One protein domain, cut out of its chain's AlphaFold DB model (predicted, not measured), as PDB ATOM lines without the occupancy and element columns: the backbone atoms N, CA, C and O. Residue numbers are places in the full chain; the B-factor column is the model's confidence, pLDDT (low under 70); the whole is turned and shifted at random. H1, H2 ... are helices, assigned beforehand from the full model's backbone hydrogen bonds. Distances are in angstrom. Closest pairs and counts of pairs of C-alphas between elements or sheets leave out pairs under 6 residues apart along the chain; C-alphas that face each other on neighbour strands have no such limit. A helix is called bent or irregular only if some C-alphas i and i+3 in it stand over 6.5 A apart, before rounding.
ATOM      1  N   PRO A  73     158.394 165.086 118.017       93.00
ATOM      2  CA  PRO A  73     159.068 165.118 116.714       93.00
ATOM      3  C   PRO A  73     158.491 164.113 115.701       93.00
ATOM      4  O   PRO A  73     158.301 164.455 114.531       93.00
ATOM      5  N   LEU A  74     158.152 162.894 116.140       91.56
ATOM      6  CA  LEU A  74     157.549 161.877 115.274       91.56
ATOM      7  C   LEU A  74     156.161 162.313 114.779       91.56
ATOM      8  O   LEU A  74     155.918 162.303 113.574       91.56
ATOM      9  N   ARG A  75     155.286 162.801 115.666       92.50
ATOM     10  CA  ARG A  75     153.969 163.352 115.291       92.50
ATOM     11  C   ARG A  75     154.079 164.500 114.281       92.50
ATOM     12  O   ARG A  75     153.334 164.520 113.303       92.50
ATOM     13  N   ARG A  76     155.036 165.421 114.463       95.38
ATOM     14  CA  ARG A  76     155.283 166.530 113.517       95.38
ATOM     15  C   ARG A  76     155.731 166.036 112.139       95.38
ATOM     16  O   ARG A  76     155.279 166.576 111.132       95.38
ATOM     17  N   THR A  77     156.592 165.017 112.072       92.75
ATOM     18  CA  THR A  77     157.042 164.459 110.783       92.75
ATOM     19  C   THR A  77     155.955 163.650 110.076       92.75
ATOM     20  O   THR A  77     155.849 163.763 108.858       92.75
ATOM     21  N   VAL A  78     155.095 162.924 110.802       93.94
ATOM     22  CA  VAL A  78     153.911 162.253 110.228       93.94
ATOM     23  C   VAL A  78     152.944 163.270 109.614       93.94
ATOM     24  O   VAL A  78     152.690 163.192 108.416       93.94
ATOM     25  N   ALA A  79     152.521 164.297 110.361       95.94
ATOM     26  CA  ALA A  79     151.627 165.339 109.839       95.94
ATOM     27  C   ALA A  79     152.224 166.100 108.633       95.94
ATOM     28  O   ALA A  79     151.523 166.487 107.700       95.94
ATOM     29  N   SER A  80     153.550 166.278 108.616       94.62
ATOM     30  CA  SER A  80     154.265 166.879 107.481       94.62
ATOM     31  C   SER A  80     154.262 165.979 106.236       94.62
ATOM     32  O   SER A  80     154.243 166.488 105.117       94.62
ATOM     33  N   LEU A  81     154.274 164.652 106.410       94.25
ATOM     34  CA  LEU A  81     154.161 163.682 105.317       94.25
ATOM     35  C   LEU A  81     152.726 163.554 104.800       94.25
ATOM     36  O   LEU A  81     152.553 163.415 103.594       94.25
ATOM     37  N   GLU A  82     151.718 163.655 105.666       95.38
ATOM     38  CA  GLU A  82     150.298 163.668 105.284       95.38
ATOM     39  C   GLU A  82     149.968 164.900 104.423       95.38
ATOM     40  O   GLU A  82     149.434 164.763 103.321       95.38
ATOM     41  N   ASN A  83     150.400 166.092 104.855       95.25
ATOM     42  CA  ASN A  83     150.286 167.322 104.062       95.25
ATOM     43  C   ASN A  83     151.034 167.216 102.719       95.25
ATOM     44  O   ASN A  83     150.538 167.666 101.687       95.25
ATOM     45  N   LEU A  84     152.219 166.593 102.707       92.94
ATOM     46  CA  LEU A  84     152.969 166.373 101.471       92.94
ATOM     47  C   LEU A  84     152.292 165.344 100.552       92.94
ATOM     48  O   LEU A  84     152.340 165.526  99.342       92.94
ATOM     49  N   GLU A  85     151.654 164.292 101.075       93.94
ATOM     50  CA  GLU A  85     150.914 163.308 100.266       93.94
ATOM     51  C   GLU A  85     149.663 163.927  99.618       93.94
ATOM     52  O   GLU A  85     149.341 163.569  98.483       93.94
ATOM     53  N   ALA A  86     149.033 164.916 100.264       94.56
ATOM     54  CA  ALA A  86     147.947 165.707  99.683       94.56
ATOM     55  C   ALA A  86     148.405 166.605  98.513       94.56
ATOM     56  O   ALA A  86     147.729 166.655  97.487       94.56
ATOM     57  N   GLU A  87     149.568 167.263  98.621       93.31
ATOM     58  CA  GLU A  87     150.111 168.139  97.564       93.31
ATOM     59  C   GLU A  87     150.930 167.405  96.486       93.31
ATOM     60  O   GLU A  87     151.161 167.929  95.391       93.31
ATOM     61  N   LEU A  88     151.363 166.167  96.742       92.62
ATOM     62  CA  LEU A  88     152.187 165.399  95.806       92.62
ATOM     63  C   LEU A  88     151.555 165.232  94.405       92.62
ATOM     64  O   LEU A  88     152.306 165.325  93.433       92.62
ATOM     65  N   PRO A  89     150.232 165.026  94.226       92.75
ATOM     66  CA  PRO A  89     149.605 164.999  92.902       92.75
ATOM     67  C   PRO A  89     149.755 166.323  92.140       92.75
ATOM     68  O   PRO A  89     150.063 166.301  90.947       92.75
ATOM     69  N   ASN A  90     149.610 167.460  92.830       91.75
ATOM     70  CA  ASN A  90     149.750 168.796  92.247       91.75
ATOM     71  C   ASN A  90     151.195 169.012  91.776       91.75
ATOM     72  O   ASN A  90     151.431 169.357  90.617       91.75
ATOM     73  N   ILE A  91     152.168 168.692  92.633       91.62
ATOM     74  CA  ILE A  91     153.604 168.771  92.326       91.62
ATOM     75  C   ILE A  91     153.982 167.828  91.172       91.62
ATOM     76  O   ILE A  91     154.718 168.215  90.266       91.62
ATOM     77  N   LEU A  92     153.461 166.596  91.160       91.75
ATOM     78  CA  LEU A  92     153.726 165.630  90.092       91.75
ATOM     79  C   LEU A  92     153.081 166.023  88.756       91.75
ATOM     80  O   LEU A  92     153.613 165.640  87.713       91.75
ATOM     81  N   SER A  93     152.006 166.818  88.742       91.44
ATOM     82  CA  SER A  93     151.424 167.339  87.494       91.44
ATOM     83  C   SER A  93     152.428 168.178  86.685       91.44
ATOM     84  O   SER A  93     152.446 168.102  85.456       91.44
ATOM     85  N   LEU A  94     153.357 168.867  87.367       89.81
ATOM     86  CA  LEU A  94     154.439 169.655  86.764       89.81
ATOM     87  C   LEU A  94     155.450 168.798  85.978       89.81
ATOM     88  O   LEU A  94     156.243 169.345  85.220       89.81
ATOM     89  N   SER A  95     155.434 167.469  86.134       89.56
ATOM     90  CA  SER A  95     156.257 166.538  85.343       89.56
ATOM     91  C   SER A  95     155.660 166.188  83.972       89.56
ATOM     92  O   SER A  95     156.328 165.560  83.152       89.56
ATOM     93  N   ASN A  96     154.413 166.589  83.701       92.44
ATOM     94  CA  ASN A  96     153.743 166.313  82.434       92.44
ATOM     95  C   ASN A  96     154.448 167.061  81.278       92.44
ATOM     96  O   ASN A  96     154.541 168.293  81.327       92.44
ATOM     97  N   PRO A  97     154.899 166.371  80.208       91.06
ATOM     98  CA  PRO A  97     155.612 167.004  79.098       91.06
ATOM     99  C   PRO A  97     154.785 168.081  78.384       91.06
ATOM    100  O   PRO A  97     155.356 169.070  77.927       91.06
ATOM    101  N   PHE A  98     153.453 167.957  78.338       92.50
ATOM    102  CA  PHE A  98     152.586 169.002  77.789       92.50
ATOM    103  C   PHE A  98     152.673 170.286  78.623       92.50
ATOM    104  O   PHE A  98     152.916 171.355  78.066       92.50
ATOM    105  N   ILE A  99     152.553 170.180  79.951       92.00
ATOM    106  CA  ILE A  99     152.635 171.325  80.874       92.00
ATOM    107  C   ILE A  99     154.034 171.957  80.811       92.00
ATOM    108  O   ILE A  99     154.152 173.165  80.602       92.00
ATOM    109  N   LEU A 100     155.092 171.139  80.871       92.88
ATOM    110  CA  LEU A 100     156.476 171.594  80.720       92.88
ATOM    111  C   LEU A 100     156.696 172.335  79.390       92.88
ATOM    112  O   LEU A 100     157.360 173.370  79.383       92.88
ATOM    113  N   SER A 101     156.115 171.862  78.278       93.31
ATOM    114  CA  SER A 101     156.259 172.505  76.960       93.31
ATOM    115  C   SER A 101     155.717 173.938  76.914       93.31
ATOM    116  O   SER A 101     156.253 174.764  76.176       93.31
ATOM    117  N   LYS A 102     154.687 174.248  77.719       95.19
ATOM    118  CA  LYS A 102     154.054 175.575  77.791       95.19
ATOM    119  C   LYS A 102     154.762 176.541  78.745       95.19
ATOM    120  O   LYS A 102     154.569 177.746  78.621       95.19
ATOM    121  N   MET A 103     155.588 176.044  79.666       93.12
ATOM    122  CA  MET A 103     156.368 176.887  80.579       93.12
ATOM    123  C   MET A 103     157.541 177.578  79.859       93.12
ATOM    124  O   MET A 103     158.217 176.920  79.055       93.12
ATOM    125  N   PRO A 104     157.864 178.844  80.196       93.81
ATOM    126  CA  PRO A 104     159.125 179.489  79.833       93.81
ATOM    127  C   PRO A 104     160.350 178.656  80.261       93.81
ATOM    128  O   PRO A 104     160.278 177.965  81.283       93.81
ATOM    129  N   PRO A 105     161.496 178.732  79.551       93.19
ATOM    130  CA  PRO A 105     162.661 177.882  79.823       93.19
ATOM    131  C   PRO A 105     163.173 177.947  81.269       93.19
ATOM    132  O   PRO A 105     163.474 176.907  81.854       93.19
ATOM    133  N   LEU A 106     163.209 179.146  81.865       92.50
ATOM    134  CA  LEU A 106     163.632 179.354  83.251       92.50
ATOM    135  C   LEU A 106     162.670 178.683  84.245       92.50
ATOM    136  O   LEU A 106     163.092 177.855  85.050       92.50
ATOM    137  N   GLN A 107     161.365 178.962  84.142       93.12
ATOM    138  CA  GLN A 107     160.343 178.348  85.000       93.12
ATOM    139  C   GLN A 107     160.364 176.817  84.885       93.12
ATOM    140  O   GLN A 107     160.360 176.123  85.898       93.12
ATOM    141  N   ARG A 108     160.474 176.291  83.657       95.31
ATOM    142  CA  ARG A 108     160.607 174.855  83.371       95.31
ATOM    143  C   ARG A 108     161.816 174.241  84.087       95.31
ATOM    144  O   ARG A 108     161.697 173.162  84.666       95.31
ATOM    145  N   ALA A 109     162.962 174.926  84.081       95.12
ATOM    146  CA  ALA A 109     164.164 174.478  84.778       95.12
ATOM    147  C   ALA A 109     163.980 174.469  86.308       95.12
ATOM    148  O   ALA A 109     164.338 173.480  86.949       95.12
ATOM    149  N   HIS A 110     163.349 175.499  86.887       94.25
ATOM    150  CA  HIS A 110     163.006 175.516  88.313       94.25
ATOM    151  C   HIS A 110     162.022 174.399  88.694       94.25
ATOM    152  O   HIS A 110     162.250 173.715  89.690       94.25
ATOM    153  N   SER A 111     160.970 174.146  87.906       94.38
ATOM    154  CA  SER A 111     160.021 173.050  88.168       94.38
ATOM    155  C   SER A 111     160.705 171.677  88.165       94.38
ATOM    156  O   SER A 111     160.471 170.871  89.067       94.38
ATOM    157  N   LEU A 112     161.595 171.421  87.199       94.75
ATOM    158  CA  LEU A 112     162.355 170.169  87.116       94.75
ATOM    159  C   LEU A 112     163.385 170.028  88.250       94.75
ATOM    160  O   LEU A 112     163.514 168.943  88.820       94.75
ATOM    161  N   LEU A 113     164.079 171.110  88.624       95.69
ATOM    162  CA  LEU A 113     165.011 171.113  89.757       95.69
ATOM    163  C   LEU A 113     164.280 170.852  91.084       95.69
ATOM    164  O   LEU A 113     164.725 170.023  91.874       95.69
ATOM    165  N   THR A 114     163.129 171.491  91.304       94.12
ATOM    166  CA  THR A 114     162.277 171.272  92.483       94.12
ATOM    167  C   THR A 114     161.790 169.825  92.562       94.12
ATOM    168  O   THR A 114     161.912 169.198  93.614       94.12
ATOM    169  N   LEU A 115     161.324 169.243  91.452       94.88
ATOM    170  CA  LEU A 115     160.916 167.835  91.398       94.88
ATOM    171  C   LEU A 115     162.074 166.876  91.737       94.88
ATOM    172  O   LEU A 115     161.882 165.899  92.469       94.88
ATOM    173  N   ALA A 116     163.283 167.160  91.248       95.94
ATOM    174  CA  ALA A 116     164.472 166.371  91.556       95.94
ATOM    175  C   ALA A 116     164.909 166.526  93.028       95.94
ATOM    176  O   ALA A 116     165.207 165.525  93.683       95.94
ATOM    177  N   ASN A 117     164.858 167.742  93.582       95.44
ATOM    178  CA  ASN A 117     165.119 168.018  94.999       95.44
ATOM    179  C   ASN A 117     164.133 167.279  95.914       95.44
ATOM    180  O   ASN A 117     164.561 166.609  96.856       95.44
ATOM    181  N   ILE A 118     162.830 167.324  95.621       95.00
ATOM    182  CA  ILE A 118     161.794 166.587  96.365       95.00
ATOM    183  C   ILE A 118     162.050 165.076  96.285       95.00
ATOM    184  O   ILE A 118     162.053 164.394  97.311       95.00
ATOM    185  N   THR A 119     162.352 164.553  95.093       95.00
ATOM    186  CA  THR A 119     162.638 163.123  94.885       95.00
ATOM    187  C   THR A 119     163.853 162.656  95.696       95.00
ATOM    188  O   THR A 119     163.774 161.651  96.408       95.00
ATOM    189  N   SER A 120     164.960 163.404  95.656       96.44
ATOM    190  CA  SER A 120     166.174 163.106  96.427       96.44
ATOM    191  C   SER A 120     165.989 163.300  97.934       96.44
ATOM    192  O   SER A 120     166.571 162.549  98.718       96.44
ATOM    193  N   THR A 121     165.137 164.233  98.364       94.88
ATOM    194  CA  THR A 121     164.807 164.455  99.783       94.88
ATOM    195  C   THR A 121     163.963 163.306 100.340       94.88
ATOM    196  O   THR A 121     164.323 162.711 101.354       94.88
ATOM    197  N   LEU A 122     162.904 162.901  99.631       95.00
ATOM    198  CA  LEU A 122     162.085 161.735  99.985       95.00
ATOM    199  C   LEU A 122     162.900 160.435  99.981       95.00
ATOM    200  O   LEU A 122     162.717 159.572 100.844       95.00
ATOM    201  N   PHE A 123     163.840 160.287  99.044       96.38
ATOM    202  CA  PHE A 123     164.753 159.150  99.039       96.38
ATOM    203  C   PHE A 123     165.779 159.215 100.189       96.38
ATOM    204  O   PHE A 123     166.037 158.185 100.809       96.38
ATOM    205  N   SER A 124     166.275 160.402 100.562       96.62
ATOM    206  CA  SER A 124     167.129 160.601 101.748       96.62
ATOM    207  C   SER A 124     166.409 160.213 103.039       96.62
ATOM    208  O   SER A 124     166.962 159.474 103.853       96.62
ATOM    209  N   LEU A 125     165.155 160.645 103.210       95.31
ATOM    210  CA  LEU A 125     164.311 160.260 104.342       95.31
ATOM    211  C   LEU A 125     164.137 158.735 104.396       95.31
ATOM    212  O   LEU A 125     164.378 158.114 105.426       95.31
ATOM    213  N   LYS A 126     163.830 158.109 103.257       95.62
ATOM    214  CA  LYS A 126     163.694 156.650 103.116       95.62
ATOM    215  C   LYS A 126     164.983 155.867 103.413       95.62
ATOM    216  O   LYS A 126     164.885 154.703 103.801       95.62
ATOM    217  N   LEU A 127     166.165 156.461 103.230       96.00
ATOM    218  CA  LEU A 127     167.438 155.892 103.690       96.00
ATOM    219  C   LEU A 127     167.585 156.027 105.212       96.00
ATOM    220  O   LEU A 127     167.855 155.029 105.880       96.00
ATOM    221  N   ARG A 128     167.307 157.209 105.781       94.62
ATOM    222  CA  ARG A 128     167.360 157.437 107.238       94.62
ATOM    223  C   ARG A 128     166.383 156.521 107.996       94.62
ATOM    224  O   ARG A 128     166.790 155.873 108.952       94.62
ATOM    225  N   CYS A 129     165.161 156.321 107.491       92.88
ATOM    226  CA  CYS A 129     164.179 155.353 108.016       92.88
ATOM    227  C   CYS A 129     164.582 153.867 107.862       92.88
ATOM    228  O   CYS A 129     163.840 152.986 108.292       92.88
ATOM    229  N   LYS A 130     165.723 153.567 107.231       95.12
ATOM    230  CA  LYS A 130     166.352 152.235 107.174       95.12
ATOM    231  C   LYS A 130     167.631 152.136 108.020       95.12
ATOM    232  O   LYS A 130     168.315 151.120 107.941       95.12
ATOM    233  N   GLY A 131     168.005 153.189 108.748       94.62
ATOM    234  CA  GLY A 131     169.307 153.289 109.417       94.62
ATOM    235  C   GLY A 131     170.486 153.564 108.471       94.62
ATOM    236  O   GLY A 131     171.634 153.492 108.890       94.62
ATOM    237  N   THR A 132     170.243 153.883 107.194       96.50
ATOM    238  CA  THR A 132     171.302 154.228 106.232       96.50
ATOM    239  C   THR A 132     171.505 155.743 106.198       96.50
ATOM    240  O   THR A 132     170.588 156.479 105.831       96.50
ATOM    241  N   ASN A 133     172.703 156.235 106.526       94.12
ATOM    242  CA  ASN A 133     173.004 157.658 106.355       94.12
ATOM    243  C   ASN A 133     173.181 157.995 104.854       94.12
ATOM    244  O   ASN A 133     174.047 157.389 104.216       94.12
ATOM    245  N   PRO A 134     172.424 158.947 104.264       93.19
ATOM    246  CA  PRO A 134     172.628 159.374 102.876       93.19
ATOM    247  C   PRO A 134     174.037 159.909 102.570       93.19
ATOM    248  O   PRO A 134     174.454 159.817 101.417       93.19
ATOM    249  N   ASP A 135     174.788 160.402 103.561       93.00
ATOM    250  CA  ASP A 135     176.127 160.985 103.345       93.00
ATOM    251  C   ASP A 135     177.188 159.956 102.905       93.00
ATOM    252  O   ASP A 135     178.182 160.325 102.278       93.00
ATOM    253  N   TYR A 136     176.957 158.669 103.196       94.62
ATOM    254  CA  TYR A 136     177.781 157.534 102.752       94.62
ATOM    255  C   TYR A 136     177.102 156.709 101.641       94.62
ATOM    256  O   TYR A 136     177.578 155.640 101.266       94.62
ATOM    257  N   HIS A 137     175.975 157.186 101.105       95.38
ATOM    258  CA  HIS A 137     175.257 156.551 100.002       95.38
ATOM    259  C   HIS A 137     175.602 157.252  98.672       95.38
ATOM    260  O   HIS A 137     175.771 158.474  98.664       95.38
ATOM    261  N   PRO A 138     175.542 156.565  97.510       95.62
ATOM    262  CA  PRO A 138     175.571 157.180  96.168       95.62
ATOM    263  C   PRO A 138     174.440 158.189  95.855       95.62
ATOM    264  O   PRO A 138     174.175 158.494  94.700       95.62
ATOM    265  N   LEU A 139     173.724 158.672  96.876       95.38
ATOM    266  CA  LEU A 139     172.787 159.790  96.807       95.38
ATOM    267  C   LEU A 139     173.500 161.127  97.062       95.38
ATOM    268  O   LEU A 139     173.038 162.156  96.581       95.38
ATOM    269  N   LYS A 140     174.631 161.127  97.780       96.19
ATOM    270  CA  LYS A 140     175.410 162.340  98.052       96.19
ATOM    271  C   LYS A 140     175.868 163.032  96.764       96.19
ATOM    272  O   LYS A 140     175.614 164.217  96.600       96.19
ATOM    273  N   SER A 141     176.420 162.280  95.811       95.88
ATOM    274  CA  SER A 141     176.801 162.790  94.483       95.88
ATOM    275  C   SER A 141     175.621 163.380  93.701       95.88
ATOM    276  O   SER A 141     175.782 164.380  93.008       95.88
ATOM    277  N   GLU A 142     174.421 162.814  93.843       95.50
ATOM    278  CA  GLU A 142     173.197 163.348  93.234       95.50
ATOM    279  C   GLU A 142     172.753 164.660  93.899       95.50
ATOM    280  O   GLU A 142     172.405 165.612  93.203       95.50
ATOM    281  N   LEU A 143     172.810 164.741  95.234       96.00
ATOM    282  CA  LEU A 143     172.541 165.970  95.990       96.00
ATOM    283  C   LEU A 143     173.560 167.068  95.649       96.00
ATOM    284  O   LEU A 143     173.180 168.218  95.444       96.00
ATOM    285  N   ASP A 144     174.840 166.723  95.518       96.62
ATOM    286  CA  ASP A 144     175.887 167.662  95.116       96.62
ATOM    287  C   ASP A 144     175.729 168.105  93.647       96.62
ATOM    288  O   ASP A 144     175.904 169.288  93.344       96.62
ATOM    289  N   ARG A 145     175.263 167.224  92.745       96.56
ATOM    290  CA  ARG A 145     174.866 167.605  91.375       96.56
ATOM    291  C   ARG A 145     173.674 168.570  91.372       96.56
ATOM    292  O   ARG A 145     173.662 169.518  90.589       96.56
ATOM    293  N   LEU A 146     172.702 168.396  92.269       96.94
ATOM    294  CA  LEU A 146     171.573 169.324  92.418       96.94
ATOM    295  C   LEU A 146     172.025 170.706  92.927       96.94
ATOM    296  O   LEU A 146     171.593 171.715  92.371       96.94
ATOM    297  N   LYS A 147     172.990 170.779  93.858       97.00
ATOM    298  CA  LYS A 147     173.641 172.047  94.268       97.00
ATOM    299  C   LYS A 147     174.399 172.738  93.125       97.00
ATOM    300  O   LYS A 147     174.577 173.955  93.157       97.00
ATOM    301  N   VAL A 148     174.895 171.995  92.129       97.44
ATOM    302  CA  VAL A 148     175.480 172.581  90.904       97.44
ATOM    303  C   VAL A 148     174.389 173.175  90.013       97.44
ATOM    304  O   VAL A 148     174.570 174.279  89.508       97.44
ATOM    305  N   TYR A 149     173.252 172.497  89.833       96.06
ATOM    306  CA  TYR A 149     172.143 173.045  89.042       96.06
ATOM    307  C   TYR A 149     171.459 174.243  89.714       96.06
ATOM    308  O   TYR A 149     171.109 175.188  89.018       96.06
ATOM    309  N   GLN A 150     171.339 174.260  91.045       95.69
ATOM    310  CA  GLN A 150     170.805 175.410  91.782       95.69
ATOM    311  C   GLN A 150     171.641 176.676  91.537       95.69
ATOM    312  O   GLN A 150     171.099 177.672  91.068       95.69
ATOM    313  N   ARG A 151     172.970 176.597  91.702       95.44
ATOM    314  CA  ARG A 151     173.909 177.699  91.401       95.44
ATOM    315  C   ARG A 151     173.963 178.104  89.920       95.44
ATOM    316  O   ARG A 151     174.514 179.146  89.592       95.44
ATOM    317  N   LYS A 152     173.416 177.288  89.012       93.81
ATOM    318  CA  LYS A 152     173.247 177.635  87.588       93.81
ATOM    319  C   LYS A 152     171.926 178.349  87.286       93.81
ATOM    320  O   LYS A 152     171.825 178.941  86.219       93.81
ATOM    321  N   LEU A 153     170.935 178.288  88.179       92.19
ATOM    322  CA  LEU A 153     169.664 179.017  88.050       92.19
ATOM    323  C   LEU A 153     169.615 180.280  88.918       92.19
ATOM    324  O   LEU A 153     168.938 181.232  88.557       92.19
ATOM    325  N   GLU A 154     170.363 180.306  90.019       90.25
ATOM    326  CA  GLU A 154     170.512 181.447  90.932       90.25
ATOM    327  C   GLU A 154     170.807 182.790  90.216       90.25
ATOM    328  O   GLU A 154     170.057 183.733  90.462       90.25
ATOM    329  N   PRO A 155     171.730 182.894  89.228       90.19
ATOM    330  CA  PRO A 155     171.954 184.144  88.484       90.19
ATOM    331  C   PRO A 155     170.773 184.617  87.623       90.19
ATOM    332  O   PRO A 155     170.805 185.729  87.113       90.19
ATOM    333  N   PHE A 156     169.751 183.782  87.418       84.75
ATOM    334  CA  PHE A 156     168.558 184.112  86.636       84.75
ATOM    335  C   PHE A 156     167.330 184.397  87.515       84.75
ATOM    336  O   PHE A 156     166.287 184.763  86.981       84.75
ATOM    337  N   ALA A 157     167.438 184.248  88.842       72.50
ATOM    338  CA  ALA A 157     166.343 184.527  89.771       72.50
ATOM    339  C   ALA A 157     166.107 186.040  89.945       72.50
ATOM    340  O   ALA A 157     164.965 186.487  89.864       72.50
ATOM    341  N   ASP A 158     167.181 186.820  90.105       64.19
ATOM    342  CA  ASP A 158     167.112 188.285  90.239       64.19
ATOM    343  C   ASP A 158     167.074 189.015  88.883       64.19
ATOM    344  O   ASP A 158     166.626 190.159  88.792       64.19
TER     345      ASP A 158
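Overview. This is residues 73 to 158 of the 259 residues of the protein "Nuclear nucleic acid-binding protein C1D" of Arachis hypogaea (UniProt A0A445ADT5). Three long helices zigzag back and forth in a loose row, with H3 in the middle: H4 folds back beside H3 on one side as a helical hairpin, and the kinked helix H1 runs past the other side of H3. The short helix H2 sits at the turn between H1 and H3, and residues 73 to 80 and 82 to 87 of H1 stick out free. The printed part has 86 residues, with four named helices in the order H1, H2, H3, H4 and no named strand; the class is all helix. The whole is loose, with a radius of gyration of the C-alphas of 15.0 A and spans of 40 by 29 by 24 A.

Arrangement. H1, residues 73 to 93, has a kink of 44 degrees near residue 87. It is irregular: C-alphas 86 and 89 are 7.0 A apart. H2, residues 97 to 102, is close to H1 but not clearly touching, about perpendicular at 74 degrees; their closest C-alphas, of Ser 93 and Ile 99, are 7.8 A apart. H3, residues 105 to 128, is close to H2 but not clearly touching, with the closest C-alphas, of Leu 100 and Arg 108, 5.9 A apart; they run opposite ways at a steep tilt of 39 degrees. H1 and H3 are also close but not clearly touching, with the closest C-alphas, of Ile 91 and Leu 115, 7.4 A apart. They run opposite ways at a tilt of 36 degrees, only just steep. H4, residues 140 to 156, touches H3, with 12 pairs of C-alphas within 8 A; the closest are those of Ser 120 and Leu 143, 7.0 A apart. H3 and H4 form a hairpin and run opposite ways at a shallow tilt of 26 degrees. H4 is irregular, but only just: C-alphas 152 and 155 are 6.7 A apart. H1 and H2 are both apart from H4. Every O i to N i+4 pair is within hydrogen-bond range in H2 and H3, against 15 of 17 in H1 and 11 of 13 in H4.

Along the chain. H1 begins at C-alpha 73, (159.068, 165.118, 116.714), and is 30.3 A long from first to last C-alpha. H2 has six residues. H3, the longest helix with 24 residues, begins at C-alpha 105, (162.661, 177.882, 79.823), and is 34.5 A long. H4 is 25.5 A long and ends at C-alpha 156, (168.558, 184.112, 86.636).

Size, cuts and confidence. The two C-alphas farthest apart, of Lys 102 and Gly 131, are 41.6 A apart. The printed part has no cut. The links from H1 to H2 and from H2 to H3 are tight, and the link from H3 to H4, 11 residues, is long. The mean pLDDT of the printed part is 93.5, and one printed residue, Asp 158, is under 70.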